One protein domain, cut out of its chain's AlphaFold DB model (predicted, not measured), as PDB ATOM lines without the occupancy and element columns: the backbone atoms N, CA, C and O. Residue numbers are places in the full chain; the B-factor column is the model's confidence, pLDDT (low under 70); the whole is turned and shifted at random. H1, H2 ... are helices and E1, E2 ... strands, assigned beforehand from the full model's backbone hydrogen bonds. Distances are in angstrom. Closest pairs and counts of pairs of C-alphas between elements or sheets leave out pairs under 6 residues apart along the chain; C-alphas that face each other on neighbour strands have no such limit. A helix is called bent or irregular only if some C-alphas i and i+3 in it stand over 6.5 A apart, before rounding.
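Overview. This is residues 104 to 222 of the 238 residues of an uncharacterized protein of [Clostridium] clostridioforme 90A7 (UniProt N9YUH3). A strongly twisted sheet of six strands makes the body, with the short helices H1 and H2 over parts of it, while H3 only grazes it. The long, bent strand E3 has E1 and then E2 on one side and E4 on the other, where E5 and E6 follow; the last residues, 221 to 222, come back to pair with E2. The printed part has 119 residues, with named elements in the order E1 E2 H1 E3 H2 H3 E4 E5 E6. The sheet is branched and mixed, and the class is mixed, helices and strands. It is compact, with a radius of gyration of the C-alphas of 12.8 A, and rounded, spanning 36 by 30 by 27 A.

Arrangement. E1, residues 105 to 108, runs on into E2, residues 111 to 116, at 94 degrees. Both are antiparallel neighbours of E3, residues 140 to 150, which bends by 69 degrees at residue 145; N 106 and O 149 are 2.9 A apart, and N 114 and O 142 3.0 A, within hydrogen-bond range. E4, residues 183 to 191, is parallel to E3, with N 143 and O 184 at 2.9 A. H2, residues 152 to 159, and H3, residues 167 to 170, stand between these two in a strand-helix-strand unit, two parallel neighbour strands with helices between. E4 forms a meander, each strand the antiparallel neighbour of the one before, with E5, residues 197 to 203, and E6, residues 208 to 214. N 187 and O 200 are 2.9 A apart, as are N 197 and O 214. H2 is over E4 at a height over the sheet of 8.0 A; the closest C-alphas, those of Phe 155 and Lys 191, are 5.6 A apart. H1, residues 125 to 130, is over E6, its closest C-alphas being those of Ala 128 and Tyr 213, 5.5 A apart. Every O i to N i+4 pair is within hydrogen-bond range in H1 and H2; H3 is too short for such a pair.

Along the chain. E1 begins at C-alpha 105 (-37.151, 44.485, -22.721). E3 spans 25.5 A, E4 24.6 A, E5 19.5 A, E6 19.6 A and E2 14.8 A. H2, the longest helix, spans 10.5 A. E6 ends at C-alpha 214 (-25.172, 33.831, -32.513).

Size, cuts and confidence. The two C-alphas farthest apart, those of Glu 153 and Gln 180, are 37.0 A apart. The printed part has no cut. The link from H3 to E4, residues 171 to 182, is long. Mean pLDDT of the printed part is 91.5, with residue 120 under 70.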
ATOM      1  N   SER A 104     -38.465  43.832 -18.398       75.81
ATOM      2  CA  SER A 104     -37.445  44.743 -18.924       75.81
ATOM      3  C   SER A 104     -36.917  44.278 -20.277       75.81
ATOM      4  O   SER A 104     -35.882  43.619 -20.369       75.81
ATOM      5  N   MET A 105     -37.601  44.700 -21.345       87.75
ATOM      6  CA  MET A 105     -37.151  44.485 -22.721       87.75
ATOM      7  C   MET A 105     -36.925  45.797 -23.475       87.75
ATOM      8  O   MET A 105     -37.702  46.749 -23.367       87.75
ATOM      9  N   LYS A 106     -35.875  45.825 -24.299       90.94
ATOM     10  CA  LYS A 106     -35.677  46.851 -25.330       90.94
ATOM     11  C   LYS A 106     -35.774  46.192 -26.691       90.94
ATOM     12  O   LYS A 106     -35.097  45.200 -26.943       90.94
ATOM     13  N   THR A 107     -36.578  46.760 -27.575       90.88
ATOM     14  CA  THR A 107     -36.677  46.287 -28.952       90.88
ATOM     15  C   THR A 107     -35.937  47.216 -29.893       90.88
ATOM     16  O   THR A 107     -35.752  48.408 -29.636       90.88
ATOM     17  N   THR A 108     -35.468  46.645 -30.987       90.31
ATOM     18  CA  THR A 108     -34.779  47.359 -32.045       90.31
ATOM     19  C   THR A 108     -35.264  46.823 -33.383       90.31
ATOM     20  O   THR A 108     -35.164  45.631 -33.652       90.31
ATOM     21  N   GLU A 109     -35.808  47.722 -34.204       89.19
ATOM     22  CA  GLU A 109     -36.438  47.412 -35.496       89.19
ATOM     23  C   GLU A 109     -35.428  47.401 -36.663       89.19
ATOM     24  O   GLU A 109     -35.824  47.353 -37.826       89.19
ATOM     25  N   GLN A 110     -34.122  47.509 -36.378       90.19
ATOM     26  CA  GLN A 110     -33.094  47.340 -37.403       90.19
ATOM     27  C   GLN A 110     -33.049  45.888 -37.860       90.19
ATOM     28  O   GLN A 110     -33.001  44.966 -37.043       90.19
ATOM     29  N   LYS A 111     -33.028  45.721 -39.179       95.19
ATOM     30  CA  LYS A 111     -32.968  44.420 -39.820       95.19
ATOM     31  C   LYS A 111     -31.551  44.097 -40.234       95.19
ATOM     32  O   LYS A 111     -30.801  44.974 -40.663       95.19
ATOM     33  N   TYR A 112     -31.219  42.819 -40.167       96.81
ATOM     34  CA  TYR A 112     -29.913  42.333 -40.573       96.81
ATOM     35  C   TYR A 112     -30.046  41.093 -41.442       96.81
ATOM     36  O   TYR A 112     -30.872  40.233 -41.165       96.81
ATOM     37  N   GLU A 113     -29.200  40.971 -42.455       96.81
ATOM     38  CA  GLU A 113     -29.103  39.789 -43.306       96.81
ATOM     39  C   GLU A 113     -27.728  39.140 -43.148       96.81
ATOM     40  O   GLU A 113     -26.703  39.821 -43.060       96.81
ATOM     41  N   GLY A 114     -27.692  37.813 -43.112       95.44
ATOM     42  CA  GLY A 114     -26.451  37.068 -42.991       95.44
ATOM     43  C   GLY A 114     -26.648  35.570 -43.157       95.44
ATOM     44  O   GLY A 114     -27.633  35.097 -43.726       95.44
ATOM     45  N   VAL A 115     -25.678  34.812 -42.648       94.25
ATOM     46  CA  VAL A 115     -25.728  33.350 -42.629       94.25
ATOM     47  C   VAL A 115     -25.548  32.834 -41.210       94.25
ATOM     48  O   VAL A 115     -24.633  33.249 -40.498       94.25
ATOM     49  N   ALA A 116     -26.392  31.893 -40.801       93.12
ATOM     50  CA  ALA A 116     -26.295  31.268 -39.487       93.12
ATOM     51  C   ALA A 116     -26.655  29.784 -39.534       93.12
ATOM     52  O   ALA A 116     -27.369  29.310 -40.420       93.12
ATOM     53  N   ALA A 117     -26.127  29.043 -38.562       91.00
ATOM     54  CA  ALA A 117     -26.506  27.661 -38.326       91.00
ATOM     55  C   ALA A 117     -27.792  27.660 -37.497       91.00
ATOM     56  O   ALA A 117     -27.760  27.859 -36.281       91.00
ATOM     57  N   MET A 118     -28.925  27.493 -38.173       86.12
ATOM     58  CA  MET A 118     -30.228  27.342 -37.537       86.12
ATOM     59  C   MET A 118     -30.591  25.864 -37.584       86.12
ATOM     60  O   MET A 118     -30.922  25.326 -38.638       86.12
ATOM     61  N   ASN A 119     -30.441  25.191 -36.448       77.38
ATOM     62  CA  ASN A 119     -30.776  23.778 -36.327       77.38
ATOM     63  C   ASN A 119     -32.292  23.622 -36.152       77.38
ATOM     64  O   ASN A 119     -32.989  24.611 -35.906       77.38
ATOM     65  N   LEU A 120     -32.798  22.382 -36.231       69.19
ATOM     66  CA  LEU A 120     -34.188  21.993 -35.914       69.19
ATOM     67  C   LEU A 120     -34.526  22.166 -34.412       69.19
ATOM     68  O   LEU A 120     -35.215  21.344 -33.824       69.19
ATOM     69  N   PHE A 121     -34.052  23.264 -33.821       78.12
ATOM     70  CA  PHE A 121     -34.258  23.773 -32.477       78.12
ATOM     71  C   PHE A 121     -33.374  23.172 -31.360       78.12
ATOM     72  O   PHE A 121     -33.431  21.990 -31.033       78.12
ATOM     73  N   TYR A 122     -32.579  24.043 -30.724       82.94
ATOM     74  CA  TYR A 122     -31.961  23.830 -29.411       82.94
ATOM     75  C   TYR A 122     -32.905  24.276 -28.301       82.94
ATOM     76  O   TYR A 122     -33.404  25.402 -28.323       82.94
ATOM     77  N   ARG A 123     -33.092  23.408 -27.302       86.62
ATOM     78  CA  ARG A 123     -33.997  23.664 -26.179       86.62
ATOM     79  C   ARG A 123     -33.414  24.590 -25.119       86.62
ATOM     80  O   ARG A 123     -34.168  25.355 -24.522       86.62
ATOM     81  N   GLU A 124     -32.102  24.538 -24.920       90.38
ATOM     82  CA  GLU A 124     -31.395  25.270 -23.873       90.38
ATOM     83  C   GLU A 124     -30.209  26.034 -24.472       90.38
ATOM     84  O   GLU A 124     -29.511  25.535 -25.358       90.38
ATOM     85  N   LEU A 125     -29.960  27.248 -23.977       91.69
ATOM     86  CA  LEU A 125     -28.868  28.104 -24.442       91.69
ATOM     87  C   LEU A 125     -27.503  27.450 -24.198       91.69
ATOM     88  O   LEU A 125     -26.622  27.550 -25.046       91.69
ATOM     89  N   GLY A 126     -27.342  26.748 -23.071       89.69
ATOM     90  CA  GLY A 126     -26.114  26.014 -22.760       89.69
ATOM     91  C   GLY A 126     -25.750  25.002 -23.850       89.69
ATOM     92  O   GLY A 126     -24.607  24.994 -24.307       89.69
ATOM     93  N   ASP A 127     -26.731  24.232 -24.333       87.38
ATOM     94  CA  ASP A 127     -26.550  23.287 -25.440       87.38
ATOM     95  C   ASP A 127     -26.186  24.033 -26.731       87.38
ATOM     96  O   ASP A 127     -25.224  23.677 -27.413       87.38
ATOM     97  N   ALA A 128     -26.911  25.111 -27.047       88.69
ATOM     98  CA  ALA A 128     -26.662  25.907 -28.248       88.69
ATOM     99  C   ALA A 128     -25.241  26.506 -28.272       88.69
ATOM    100  O   ALA A 128     -24.589  26.514 -29.315       88.69
ATOM    101  N   MET A 129     -24.743  26.968 -27.120       90.75
ATOM    102  CA  MET A 129     -23.378  27.477 -26.963       90.75
ATOM    103  C   MET A 129     -22.334  26.362 -27.031       90.75
ATOM    104  O   MET A 129     -21.292  26.538 -27.661       90.75
ATOM    105  N   PHE A 130     -22.591  25.221 -26.387       89.00
ATOM    106  CA  PHE A 130     -21.650  24.103 -26.328       89.00
ATOM    107  C   PHE A 130     -21.418  23.472 -27.705       89.00
ATOM    108  O   PHE A 130     -20.282  23.166 -28.064       89.00
ATOM    109  N   TYR A 131     -22.487  23.316 -28.489       85.88
ATOM    110  CA  TYR A 131     -22.429  22.743 -29.834       85.88
ATOM    111  C   TYR A 131     -22.171  23.777 -30.936       85.88
ATOM    112  O   TYR A 131     -22.140  23.415 -32.114       85.88
ATOM    113  N   TYR A 132     -21.976  25.052 -30.589       88.81
ATOM    114  CA  TYR A 132     -21.687  26.084 -31.574       88.81
ATOM    115  C   TYR A 132     -20.386  25.786 -32.324       88.81
ATOM    116  O   TYR A 132     -19.311  25.652 -31.735       88.81
ATOM    117  N   ASN A 133     -20.483  25.759 -33.651       89.00
ATOM    118  CA  ASN A 133     -19.346  25.629 -34.544       89.00
ATOM    119  C   ASN A 133     -19.336  26.802 -35.543       89.00
ATOM    120  O   ASN A 133     -20.221  26.877 -36.401       89.00
ATOM    121  N   PRO A 134     -18.343  27.711 -35.487       85.81
ATOM    122  CA  PRO A 134     -18.255  28.822 -36.434       85.81
ATOM    123  C   PRO A 134     -18.041  28.346 -37.876       85.81
ATOM    124  O   PRO A 134     -18.440  29.055 -38.800       85.81
ATOM    125  N   ASP A 135     -17.483  27.150 -38.064       88.81
ATOM    126  CA  ASP A 135     -17.213  26.533 -39.364       88.81
ATOM    127  C   ASP A 135     -18.302  25.522 -39.773       88.81
ATOM    128  O   ASP A 135     -18.052  24.655 -40.611       88.81
ATOM    129  N   GLU A 136     -19.503  25.595 -39.178       85.62
ATOM    130  CA  GLU A 136     -20.632  24.733 -39.551       85.62
ATOM    131  C   GLU A 136     -20.890  24.819 -41.069       85.62
ATOM    132  O   GLU A 136     -21.198  25.904 -41.574       85.62
ATOM    133  N   PRO A 137     -20.760  23.710 -41.823       82.69
ATOM    134  CA  PRO A 137     -20.919  23.739 -43.274       82.69
ATOM    135  C   PRO A 137     -22.357  24.021 -43.721       82.69
ATOM    136  O   PRO A 137     -22.553  24.493 -44.839       82.69
ATOM    137  N   ASN A 138     -23.358  23.750 -42.877       83.94
ATOM    138  CA  ASN A 138     -24.774  23.830 -43.243       83.94
ATOM    139  C   ASN A 138     -25.457  25.137 -42.799       83.94
ATOM    140  O   ASN A 138     -26.624  25.124 -42.411       83.94
ATOM    141  N   LYS A 139     -24.753  26.276 -42.838       90.50
ATOM    142  CA  LYS A 139     -25.387  27.579 -42.576       90.50
ATOM    143  C   LYS A 139     -26.390  27.932 -43.677       90.50
ATOM    144  O   LYS A 139     -26.096  27.775 -44.861       90.50
ATOM    145  N   GLY A 140     -27.550  28.439 -43.271       91.50
ATOM    146  CA  GLY A 140     -28.589  28.953 -44.163       91.50
ATOM    147  C   GLY A 140     -28.611  30.480 -44.197       91.50
ATOM    148  O   GLY A 140     -28.023  31.128 -43.329       91.50
ATOM    149  N   CYS A 141     -29.298  31.045 -45.192       94.94
ATOM    150  CA  CYS A 141     -29.589  32.476 -45.246       94.94
ATOM    151  C   CYS A 141     -30.585  32.840 -44.143       94.94
ATOM    152  O   CYS A 141     -31.610  32.171 -43.979       94.94
ATOM    153  N   VAL A 142     -30.283  33.901 -43.401       96.12
ATOM    154  CA  VAL A 142     -31.098  34.364 -42.280       96.12
ATOM    155  C   VAL A 142     -31.292  35.868 -42.360       96.12
ATOM    156  O   VAL A 142     -30.331  36.612 -42.563       96.12
ATOM    157  N   VAL A 143     -32.528  36.300 -42.125       97.31
ATOM    158  CA  VAL A 143     -32.876  37.696 -41.864       97.31
ATOM    159  C   VAL A 143     -33.301  37.823 -40.407       97.31
ATOM    160  O   VAL A 143     -34.240  37.172 -39.952       97.31
ATOM    161  N   ILE A 144     -32.598  38.671 -39.667       97.50
ATOM    162  CA  ILE A 144     -33.013  39.134 -38.347       97.50
ATOM    163  C   ILE A 144     -33.987  40.280 -38.586       97.50
ATOM    164  O   ILE A 144     -33.591  41.354 -39.032       97.50
ATOM    165  N   GLU A 145     -35.262  40.035 -38.310       97.31
ATOM    166  CA  GLU A 145     -36.335  41.014 -38.483       97.31
ATOM    167  C   GLU A 145     -36.400  42.010 -37.323       97.31
ATOM    168  O   GLU A 145     -36.824  43.152 -37.496       97.31
ATOM    169  N   LYS A 146     -35.992  41.568 -36.129       96.19
ATOM    170  CA  LYS A 146     -36.033  42.365 -34.906       96.19
ATOM    171  C   LYS A 146     -35.033  41.854 -33.883       96.19
ATOM    172  O   LYS A 146     -34.868  40.644 -33.722       96.19
ATOM    173  N   ILE A 147     -34.429  42.780 -33.145       95.81
ATOM    174  CA  ILE A 147     -33.606  42.467 -31.975       95.81
ATOM    175  C   ILE A 147     -34.411  42.760 -30.709       95.81
ATOM    176  O   ILE A 147     -34.965  43.850 -30.545       95.81
ATOM    177  N   ILE A 148     -34.452  41.788 -29.802       95.88
ATOM    178  CA  ILE A 148     -35.110  41.866 -28.499       95.88
ATOM    179  C   ILE A 148     -34.022  41.697 -27.442       95.88
ATOM    180  O   ILE A 148     -33.434  40.629 -27.299       95.88
ATOM    181  N   SER A 149     -33.719  42.776 -26.727       96.12
ATOM    182  CA  SER A 149     -32.729  42.778 -25.650       96.12
ATOM    183  C   SER A 149     -33.427  42.564 -24.317       96.12
ATOM    184  O   SER A 149     -34.259  43.388 -23.932       96.12
ATOM    185  N   LEU A 150     -33.075  41.481 -23.631       96.19
ATOM    186  CA  LEU A 150     -33.591  41.116 -22.314       96.19
ATOM    187  C   LEU A 150     -32.593  41.498 -21.219       96.19
ATOM    188  O   LEU A 150     -31.383  41.499 -21.458       96.19
ATOM    189  N   SER A 151     -33.083  41.782 -20.011       95.00
ATOM    190  CA  SER A 151     -32.219  41.926 -18.834       95.00
ATOM    191  C   SER A 151     -31.410  40.642 -18.567       95.00
ATOM    192  O   SER A 151     -31.695  39.591 -19.136       95.00
ATOM    193  N   ASP A 152     -30.382  40.700 -17.715       93.50
ATOM    194  CA  ASP A 152     -29.575  39.509 -17.389       93.50
ATOM    195  C   ASP A 152     -30.443  38.367 -16.828       93.50
ATOM    196  O   ASP A 152     -30.354  37.241 -17.308       93.50
ATOM    197  N   GLU A 153     -31.331  38.668 -15.878       93.19
ATOM    198  CA  GLU A 153     -32.236  37.688 -15.265       93.19
ATOM    199  C   GLU A 153     -33.194  37.073 -16.294       93.19
ATOM    200  O   GLU A 153     -33.239  35.851 -16.442       93.19
ATOM    201  N   ASP A 154     -33.877  37.921 -17.063       95.00
ATOM    202  CA  ASP A 154     -34.833  37.507 -18.093       95.00
ATOM    203  C   ASP A 154     -34.168  36.669 -19.192       95.00
ATOM    204  O   ASP A 154     -34.726  35.686 -19.679       95.00
ATOM    205  N   PHE A 155     -32.952  37.043 -19.597       95.06
ATOM    206  CA  PHE A 155     -32.220  36.337 -20.641       95.06
ATOM    207  C   PHE A 155     -31.806  34.931 -20.199       95.06
ATOM    208  O   PHE A 155     -31.969  33.974 -20.960       95.06
ATOM    209  N   TRP A 156     -31.282  34.779 -18.978       93.69
ATOM    210  CA  TRP A 156     -30.907  33.458 -18.464       93.69
ATOM    211  C   TRP A 156     -32.128  32.588 -18.199       93.69
ATOM    212  O   TRP A 156     -32.097  31.402 -18.527       93.69
ATOM    213  N   PHE A 157     -33.217  33.181 -17.705       94.62
ATOM    214  CA  PHE A 157     -34.497  32.495 -17.577       94.62
ATOM    215  C   PHE A 157     -35.002  31.990 -18.935       94.62
ATOM    216  O   PHE A 157     -35.376  30.826 -19.085       94.62
ATOM    217  N   PHE A 158     -34.954  32.842 -19.963       94.38
ATOM    218  CA  PHE A 158     -35.298  32.451 -21.326       94.38
ATOM    219  C   PHE A 158     -34.416  31.298 -21.834       94.38
ATOM    220  O   PHE A 158     -34.911  30.315 -22.394       94.38
ATOM    221  N   GLY A 159     -33.108  31.388 -21.585       93.62
ATOM    222  CA  GLY A 159     -32.110  30.410 -22.011       93.62
ATOM    223  C   GLY A 159     -32.275  29.009 -21.410       93.62
ATOM    224  O   GLY A 159     -31.804  28.047 -22.014       93.62
ATOM    225  N   GLU A 160     -32.961  28.855 -20.275       93.19
ATOM    226  CA  GLU A 160     -33.283  27.542 -19.687       93.19
ATOM    227  C   GLU A 160     -34.345  26.762 -20.483       93.19
ATOM    228  O   GLU A 160     -34.462  25.542 -20.339       93.19
ATOM    229  N   ASN A 161     -35.152  27.452 -21.294       92.50
ATOM    230  CA  ASN A 161     -36.195  26.856 -22.123       92.50
ATOM    231  C   ASN A 161     -36.546  27.799 -23.283       92.50
ATOM    232  O   ASN A 161     -37.504  28.567 -23.211       92.50
ATOM    233  N   ILE A 162     -35.814  27.695 -24.387       91.44
ATOM    234  CA  ILE A 162     -35.964  28.586 -25.550       91.44
ATOM    235  C   ILE A 162     -37.336  28.398 -26.242       91.44
ATOM    236  O   ILE A 162     -37.820  29.300 -26.915       91.44
ATOM    237  N   LYS A 163     -38.005  27.247 -26.046       87.69
ATOM    238  CA  LYS A 163     -39.308  26.908 -26.666       87.69
ATOM    239  C   LYS A 163     -40.499  27.464 -25.887       87.69
ATOM    240  O   LYS A 163     -41.642  27.160 -26.224       87.69
ATOM    241  N   GLN A 164     -40.255  28.134 -24.765       87.38
ATOM    242  CA  GLN A 164     -41.340  28.630 -23.931       87.38
ATOM    243  C   GLN A 164     -42.198  29.647 -24.694       87.38
ATOM    244  O   GLN A 164     -41.707  30.382 -25.549       87.38
ATOM    245  N   GLU A 165     -43.485  29.702 -24.363       83.94
ATOM    246  CA  GLU A 165     -44.420  30.673 -24.932       83.94
ATOM    247  C   GLU A 165     -44.202  32.050 -24.285       83.94
ATOM    248  O   GLU A 165     -44.973  32.490 -23.433       83.94
ATOM    249  N   ALA A 166     -43.108  32.722 -24.646       89.69
ATOM    250  CA  ALA A 166     -42.843  34.088 -24.209       89.69
ATOM    251  C   ALA A 166     -43.608  35.091 -25.084       89.69
ATOM    252  O   ALA A 166     -43.595  34.985 -26.313       89.69
ATOM    253  N   SER A 167     -44.230  36.101 -24.464       90.19
ATOM    254  CA  SER A 167     -45.076  37.068 -25.180       90.19
ATOM    255  C   SER A 167     -44.321  37.798 -26.288       90.19
ATOM    256  O   SER A 167     -44.839  37.958 -27.381       90.19
ATOM    257  N   PHE A 168     -43.054  38.152 -26.068       91.44
ATOM    258  CA  PHE A 168     -42.241  38.828 -27.080       91.44
ATOM    259  C   PHE A 168     -41.955  37.963 -28.323       91.44
ATOM    260  O   PHE A 168     -41.596  38.509 -29.365       91.44
ATOM    261  N   ILE A 169     -42.121  36.638 -28.247       92.31
ATOM    262  CA  ILE A 169     -42.066  35.748 -29.416       92.31
ATOM    263  C   ILE A 169     -43.420  35.752 -30.123       92.31
ATOM    264  O   ILE A 169     -43.471  35.921 -31.340       92.31
ATOM    265  N   THR A 170     -44.515  35.586 -29.377       90.62
ATOM    266  CA  THR A 170     -45.870  35.506 -29.951       90.62
ATOM    267  C   THR A 170     -46.354  36.839 -30.516       90.62
ATOM    268  O   THR A 170     -47.034  36.859 -31.533       90.62
ATOM    269  N   ASP A 171     -45.959  37.955 -29.906       92.94
ATOM    270  CA  ASP A 171     -46.303  39.315 -30.339       92.94
ATOM    271  C   ASP A 171     -45.607  39.713 -31.653       92.94
ATOM    272  O   ASP A 171     -45.931  40.752 -32.220       92.94
ATOM    273  N   ASN A 172     -44.638  38.914 -32.117       94.12
ATOM    274  CA  ASN A 172     -43.890  39.117 -33.360       94.12
ATOM    275  C   ASN A 172     -43.975  37.869 -34.265       94.12
ATOM    276  O   ASN A 172     -43.017  37.532 -34.970       94.12
ATOM    277  N   GLU A 173     -45.077  37.116 -34.205       93.31
ATOM    278  CA  GLU A 173     -45.268  35.883 -34.984       93.31
ATOM    279  C   GLU A 173     -45.204  36.114 -36.503       93.31
ATOM    280  O   GLU A 173     -44.724  35.264 -37.247       93.31
ATOM    281  N   GLU A 174     -45.625  37.285 -36.977       94.06
ATOM    282  CA  GLU A 174     -45.642  37.660 -38.390       94.06
ATOM    283  C   GLU A 174     -44.246  37.919 -38.970       94.06
ATOM    284  O   GLU A 174     -44.071  37.904 -40.189       94.06
ATOM    285  N   LEU A 175     -43.258  38.145 -38.101       95.62
ATOM    286  CA  LEU A 175     -41.854  38.346 -38.462       95.62
ATOM    287  C   LEU A 175     -41.074  37.024 -38.527       95.62
ATOM    288  O   LEU A 175     -39.889  37.017 -38.846       95.62
ATOM    289  N   GLN A 176     -41.715  35.901 -38.210       95.31
ATOM    290  CA  GLN A 176     -41.072  34.597 -38.109       95.31
ATOM    291  C   GLN A 176     -41.632  33.659 -39.173       95.31
ATOM    292  O   GLN A 176     -42.770  33.203 -39.091       95.31
ATOM    293  N   TYR A 177     -40.845  33.394 -40.211       95.00
ATOM    294  CA  TYR A 177     -41.268  32.516 -41.297       95.00
ATOM    295  C   TYR A 177     -40.087  32.049 -42.141       95.00
ATOM    296  O   TYR A 177     -39.039  32.690 -42.203       95.00
ATOM    297  N   PHE A 178     -40.293  30.941 -42.845       93.62
ATOM    298  CA  PHE A 178     -39.407  30.499 -43.912       93.62
ATOM    299  C   PHE A 178     -39.980  30.941 -45.264       93.62
ATOM    300  O   PHE A 178     -41.136  30.640 -45.594       93.62
ATOM    301  N   ASP A 179     -39.215  31.726 -46.022       93.62
ATOM    302  CA  ASP A 179     -39.679  32.322 -47.275       93.62
ATOM    303  C   ASP A 179     -39.507  31.381 -48.490       93.62
ATOM    304  O   ASP A 179     -39.047  30.243 -48.394       93.62
ATOM    305  N   GLN A 180     -39.918  31.843 -49.674       90.62
ATOM    306  CA  GLN A 180     -39.809  31.051 -50.908       90.62
ATOM    307  C   GLN A 180     -38.382  31.004 -51.474       90.62
ATOM    308  O   GLN A 180     -38.096  30.199 -52.361       90.62
ATOM    309  N   GLN A 181     -37.505  31.882 -50.995       92.12
ATOM    310  CA  GLN A 181     -36.102  32.002 -51.367       92.12
ATOM    311  C   GLN A 181     -35.203  31.132 -50.475       92.12
ATOM    312  O   GLN A 181     -33.989  31.137 -50.666       92.12
ATOM    313  N   MET A 182     -35.795  30.324 -49.586       91.06
ATOM    314  CA  MET A 182     -35.099  29.497 -48.596       91.06
ATOM    315  C   MET A 182     -34.350  30.333 -47.545       91.06
ATOM    316  O   MET A 182     -33.326  29.894 -47.015       91.06
ATOM    317  N   THR A 183     -34.854  31.530 -47.248       94.75
ATOM    318  CA  THR A 183     -34.366  32.420 -46.194       94.75
ATOM    319  C   THR A 183     -35.245  32.277 -44.964       94.75
ATOM    320  O   THR A 183     -36.477  32.293 -45.041       94.75
ATOM    321  N   LEU A 184     -34.607  32.141 -43.806       95.25
ATOM    322  CA  LEU A 184     -35.305  32.098 -42.531       95.25
ATOM    323  C   LEU A 184     -35.367  33.500 -41.920       95.25
ATOM    324  O   LEU A 184     -34.336  34.105 -41.629       95.25
ATOM    325  N   HIS A 185     -36.579  33.996 -41.704       96.69
ATOM    326  CA  HIS A 185     -36.844  35.245 -41.002       96.69
ATOM    327  C   HIS A 185     -37.038  34.943 -39.519       96.69
ATOM    328  O   HIS A 185     -37.803  34.043 -39.152       96.69
ATOM    329  N   CYS A 186     -36.290  35.631 -38.664       96.38
ATOM    330  CA  CYS A 186     -36.163  35.289 -37.252       96.38
ATOM    331  C   CYS A 186     -36.047  36.530 -36.360       96.38
ATOM    332  O   CYS A 186     -35.761  37.641 -36.814       96.38
ATOM    333  N   LEU A 187     -36.240  36.313 -35.063       96.56
ATOM    334  CA  LEU A 187     -35.930  37.274 -34.013       96.56
ATOM    335  C   LEU A 187     -34.535  36.979 -33.465       96.56
ATOM    336  O   LEU A 187     -34.146  35.815 -33.342       96.56
ATOM    337  N   PHE A 188     -33.810  38.023 -33.071       96.62
ATOM    338  CA  PHE A 188     -32.579  37.887 -32.302       96.62
ATOM    339  C   PHE A 188     -32.830  38.285 -30.850       96.62
ATOM    340  O   PHE A 188     -33.031  39.459 -30.540       96.62
ATOM    341  N   ILE A 189     -32.840  37.295 -29.960       96.12
ATOM    342  CA  ILE A 189     -32.988  37.489 -28.520       96.12
ATOM    343  C   ILE A 189     -31.589  37.601 -27.929       96.12
ATOM    344  O   ILE A 189     -30.847  36.620 -27.905       96.12
ATOM    345  N   GLN A 190     -31.218  38.788 -27.468       95.75
ATOM    346  CA  GLN A 190     -29.890  39.053 -26.921       95.75
ATOM    347  C   GLN A 190     -29.967  39.446 -25.451       95.75
ATOM    348  O   GLN A 190     -30.959  40.010 -24.982       95.75
ATOM    349  N   LYS A 191     -28.883  39.186 -24.727       94.44
ATOM    350  CA  LYS A 191     -28.706  39.736 -23.388       94.44
ATOM    351  C   LYS A 191     -28.369  41.220 -23.506       94.44
ATOM    352  O   LYS A 191     -27.550  41.609 -24.337       94.44
ATOM    353  N   GLU A 192     -28.949  42.051 -22.649       91.62
ATOM    354  CA  GLU A 192     -28.615  43.470 -22.574       91.62
ATOM    355  C   GLU A 192     -27.100  43.664 -22.379       91.62
ATOM    356  O   GLU A 192     -26.442  42.956 -21.596       91.62
ATOM    357  N   ASP A 193     -26.555  44.604 -23.156       87.12
ATOM    358  CA  ASP A 193     -25.133  44.945 -23.250       87.12
ATOM    359  C   ASP A 193     -24.204  43.786 -23.673       87.12
ATOM    360  O   ASP A 193     -22.988  43.862 -23.477       87.12
ATOM    361  N   ALA A 194     -24.747  42.713 -24.257       91.38
ATOM    362  CA  ALA A 194     -23.976  41.640 -24.877       91.38
ATOM    363  C   ALA A 194     -24.110  41.665 -26.405       91.38
ATOM    364  O   ALA A 194     -25.109  42.119 -26.950       91.38
ATOM    365  N   GLU A 195     -23.098  41.136 -27.091       91.50
ATOM    366  CA  GLU A 195     -23.130  40.957 -28.549       91.50
ATOM    367  C   GLU A 195     -23.773  39.624 -28.957       91.50
ATOM    368  O   GLU A 195     -24.189  39.462 -30.100       91.50
ATOM    369  N   PHE A 196     -23.857  38.669 -28.028       95.00
ATOM    370  CA  PHE A 196     -24.343  37.323 -28.299       95.00
ATOM    371  C   PHE A 196     -25.809  37.133 -27.913       95.00
ATOM    372  O   PHE A 196     -26.358  37.828 -27.053       95.00
ATOM    373  N   GLY A 197     -26.417  36.105 -28.491       95.31
ATOM    374  CA  GLY A 197     -27.782  35.724 -28.176       95.31
ATOM    375  C   GLY A 197     -28.251  34.488 -28.930       95.31
ATOM    376  O   GLY A 197     -27.457  33.679 -29.419       95.31
ATOM    377  N   VAL A 198     -29.568  34.366 -29.026       95.00
ATOM    378  CA  VAL A 198     -30.266  33.269 -29.690       95.00
ATOM    379  C   VAL A 198     -31.085  33.826 -30.843       95.00
ATOM    380  O   VAL A 198     -31.879  34.746 -30.672       95.00
ATOM    381  N   LEU A 199     -30.915  33.234 -32.017       95.06
ATOM    382  CA  LEU A 199     -31.835  33.381 -33.134       95.06
ATOM    383  C   LEU A 199     -32.999  32.419 -32.933       95.06
ATOM    384  O   LEU A 199     -32.769  31.245 -32.634       95.06
ATOM    385  N   ILE A 200     -34.227  32.894 -33.118       94.88
ATOM    386  CA  ILE A 200     -35.442  32.087 -32.990       94.88
ATOM    387  C   ILE A 200     -36.433  32.400 -34.106       94.88
ATOM    388  O   ILE A 200     -36.662  33.560 -34.446       94.88
ATOM    389  N   SER A 201     -37.015  31.356 -34.689       94.19
ATOM    390  CA  SER A 201     -38.087  31.489 -35.670       94.19
ATOM    391  C   SER A 201     -39.119  30.387 -35.484       94.19
ATOM    392  O   SER A 201     -38.778  29.203 -35.471       94.19
ATOM    393  N   HIS A 202     -40.374  30.787 -35.309       92.31
ATOM    394  CA  HIS A 202     -41.539  29.911 -35.264       92.31
ATOM    395  C   HIS A 202     -42.308  30.046 -36.585       92.31
ATOM    396  O   HIS A 202     -43.103  30.972 -36.741       92.31
ATOM    397  N   ASP A 203     -42.094  29.137 -37.540       90.56
ATOM    398  CA  ASP A 203     -42.816  29.191 -38.813       90.56
ATOM    399  C   ASP A 203     -44.241  28.648 -38.648       90.56
ATOM    400  O   ASP A 203     -44.482  27.441 -38.619       90.56
ATOM    401  N   GLN A 204     -45.212  29.558 -38.601       86.50
ATOM    402  CA  GLN A 204     -46.629  29.232 -38.421       86.50
ATOM    403  C   GLN A 204     -47.198  28.325 -39.526       86.50
ATOM    404  O   GLN A 204     -48.174  27.607 -39.298       86.50
ATOM    405  N   LYS A 205     -46.627  28.348 -40.739       87.00
ATOM    406  CA  LYS A 205     -47.142  27.546 -41.864       87.00
ATOM    407  C   LYS A 205     -46.782  26.072 -41.730       87.00
ATOM    408  O   LYS A 205     -47.628  25.221 -42.006       87.00
ATOM    409  N   SER A 206     -45.539  25.776 -41.359       87.56
ATOM    410  CA  SER A 206     -45.053  24.406 -41.162       87.56
ATOM    411  C   SER A 206     -45.285  23.894 -39.737       87.56
ATOM    412  O   SER A 206     -45.391  22.686 -39.531       87.56
ATOM    413  N   GLY A 207     -45.400  24.800 -38.762       86.31
ATOM    414  CA  GLY A 207     -45.365  24.482 -37.337       86.31
ATOM    415  C   GLY A 207     -43.959  24.142 -36.832       86.31
ATOM    416  O   GLY A 207     -43.823  23.646 -35.713       86.31
ATOM    417  N   GLU A 208     -42.925  24.360 -37.648       89.00
ATOM    418  CA  GLU A 208     -41.540  24.102 -37.275       89.00
ATOM    419  C   GLU A 208     -40.959  25.264 -36.471       89.00
ATOM    420  O   GLU A 208     -41.282  26.437 -36.673       89.00
ATOM    421  N   VAL A 209     -40.072  24.912 -35.546       89.81
ATOM    422  CA  VAL A 209     -39.330  25.864 -34.732       89.81
ATOM    423  C   VAL A 209     -37.856  25.711 -35.067       89.81
ATOM    424  O   VAL A 209     -37.331  24.598 -35.120       89.81
ATOM    425  N   TYR A 210     -37.191  26.841 -35.259       91.94
ATOM    426  CA  TYR A 210     -35.774  26.930 -35.556       91.94
ATOM    427  C   TYR A 210     -35.090  27.763 -34.480       91.94
ATOM    428  O   TYR A 210     -35.606  28.808 -34.076       91.94
ATOM    429  N   SER A 211     -33.911  27.331 -34.034       92.31
ATOM    430  CA  SER A 211     -33.070  28.165 -33.178       92.31
ATOM    431  C   SER A 211     -31.582  27.971 -33.443       92.31
ATOM    432  O   SER A 211     -31.145  26.948 -33.979       92.31
ATOM    433  N   GLY A 212     -30.799  28.992 -33.109       91.44
ATOM    434  CA  GLY A 212     -29.354  29.005 -33.311       91.44
ATOM    435  C   GLY A 212     -28.676  29.971 -32.353       91.44
ATOM    436  O   GLY A 212     -29.244  31.001 -32.000       91.44
ATOM    437  N   TYR A 213     -27.460  29.643 -31.924       93.75
ATOM    438  CA  TYR A 213     -26.632  30.568 -31.160       93.75
ATOM    439  C   TYR A 213     -25.895  31.515 -32.108       93.75
ATOM    440  O   TYR A 213     -25.300  31.075 -33.098       93.75
ATOM    441  N   LEU A 214     -25.907  32.806 -31.785       93.94
ATOM    442  CA  LEU A 214     -25.172  33.831 -32.513       93.94
ATOM    443  C   LEU A 214     -24.198  34.523 -31.547       93.94
ATOM    444  O   LEU A 214     -24.661  35.167 -30.608       93.94
ATOM    445  N   PRO A 215     -22.867  34.407 -31.733       93.50
ATOM    446  CA  PRO A 215     -21.897  35.012 -30.818       93.50
ATOM    447  C   PRO A 215     -21.763  36.531 -30.974       93.50
ATOM    448  O   PRO A 215     -21.374  37.190 -30.016       93.50
ATOM    449  N   ASN A 216     -22.025  37.062 -32.170       93.88
ATOM    450  CA  ASN A 216     -22.068  38.489 -32.480       93.88
ATOM    451  C   ASN A 216     -22.698  38.734 -33.860       93.88
ATOM    452  O   ASN A 216     -22.924  37.800 -34.633       93.88
ATOM    453  N   LEU A 217     -22.948  40.005 -34.177       92.38
ATOM    454  CA  LEU A 217     -23.500  40.451 -35.460       92.38
ATOM    455  C   LEU A 217     -22.427  40.762 -36.520       92.38
ATOM    456  O   LEU A 217     -22.768  41.258 -37.587       92.38
ATOM    457  N   ASP A 218     -21.143  40.459 -36.292       90.88
ATOM    458  CA  ASP A 218     -20.048  40.884 -37.191       90.88
ATOM    459  C   ASP A 218     -20.196  40.353 -38.628       90.88
ATOM    460  O   ASP A 218     -19.696  40.950 -39.582       90.88
ATOM    461  N   GLN A 219     -20.857  39.201 -38.785       86.62
ATOM    462  CA  GLN A 219     -21.089  38.549 -40.080       86.62
ATOM    463  C   GLN A 219     -22.406  38.966 -40.745       86.62
ATOM    464  O   GLN A 219     -22.725  38.471 -41.826       86.62
ATOM    465  N   PHE A 220     -23.165  39.853 -40.107       94.56
ATOM    466  CA  PHE A 220     -24.464  40.312 -40.563       94.56
ATOM    467  C   PHE A 220     -24.371  41.732 -41.128       94.56
ATOM    468  O   PHE A 220     -23.636  42.585 -40.632       94.56
ATOM    469  N   GLN A 221     -25.123  41.988 -42.191       95.50
ATOM    470  CA  GLN A 221     -25.213  43.293 -42.836       95.50
ATOM    471  C   GLN A 221     -26.545  43.934 -42.480       95.50
ATOM    472  O   GLN A 221     -27.589  43.310 -42.639       95.50
ATOM    473  N   GLU A 222     -26.513  45.176 -42.005       93.44
ATOM    474  CA  GLU A 222     -27.738  45.947 -41.791       93.44
ATOM    475  C   GLU A 222     -28.423  46.196 -43.139       93.44
ATOM    476  O   GLU A 222     -27.799  46.686 -44.087       93.44
TER     477      GLU A 222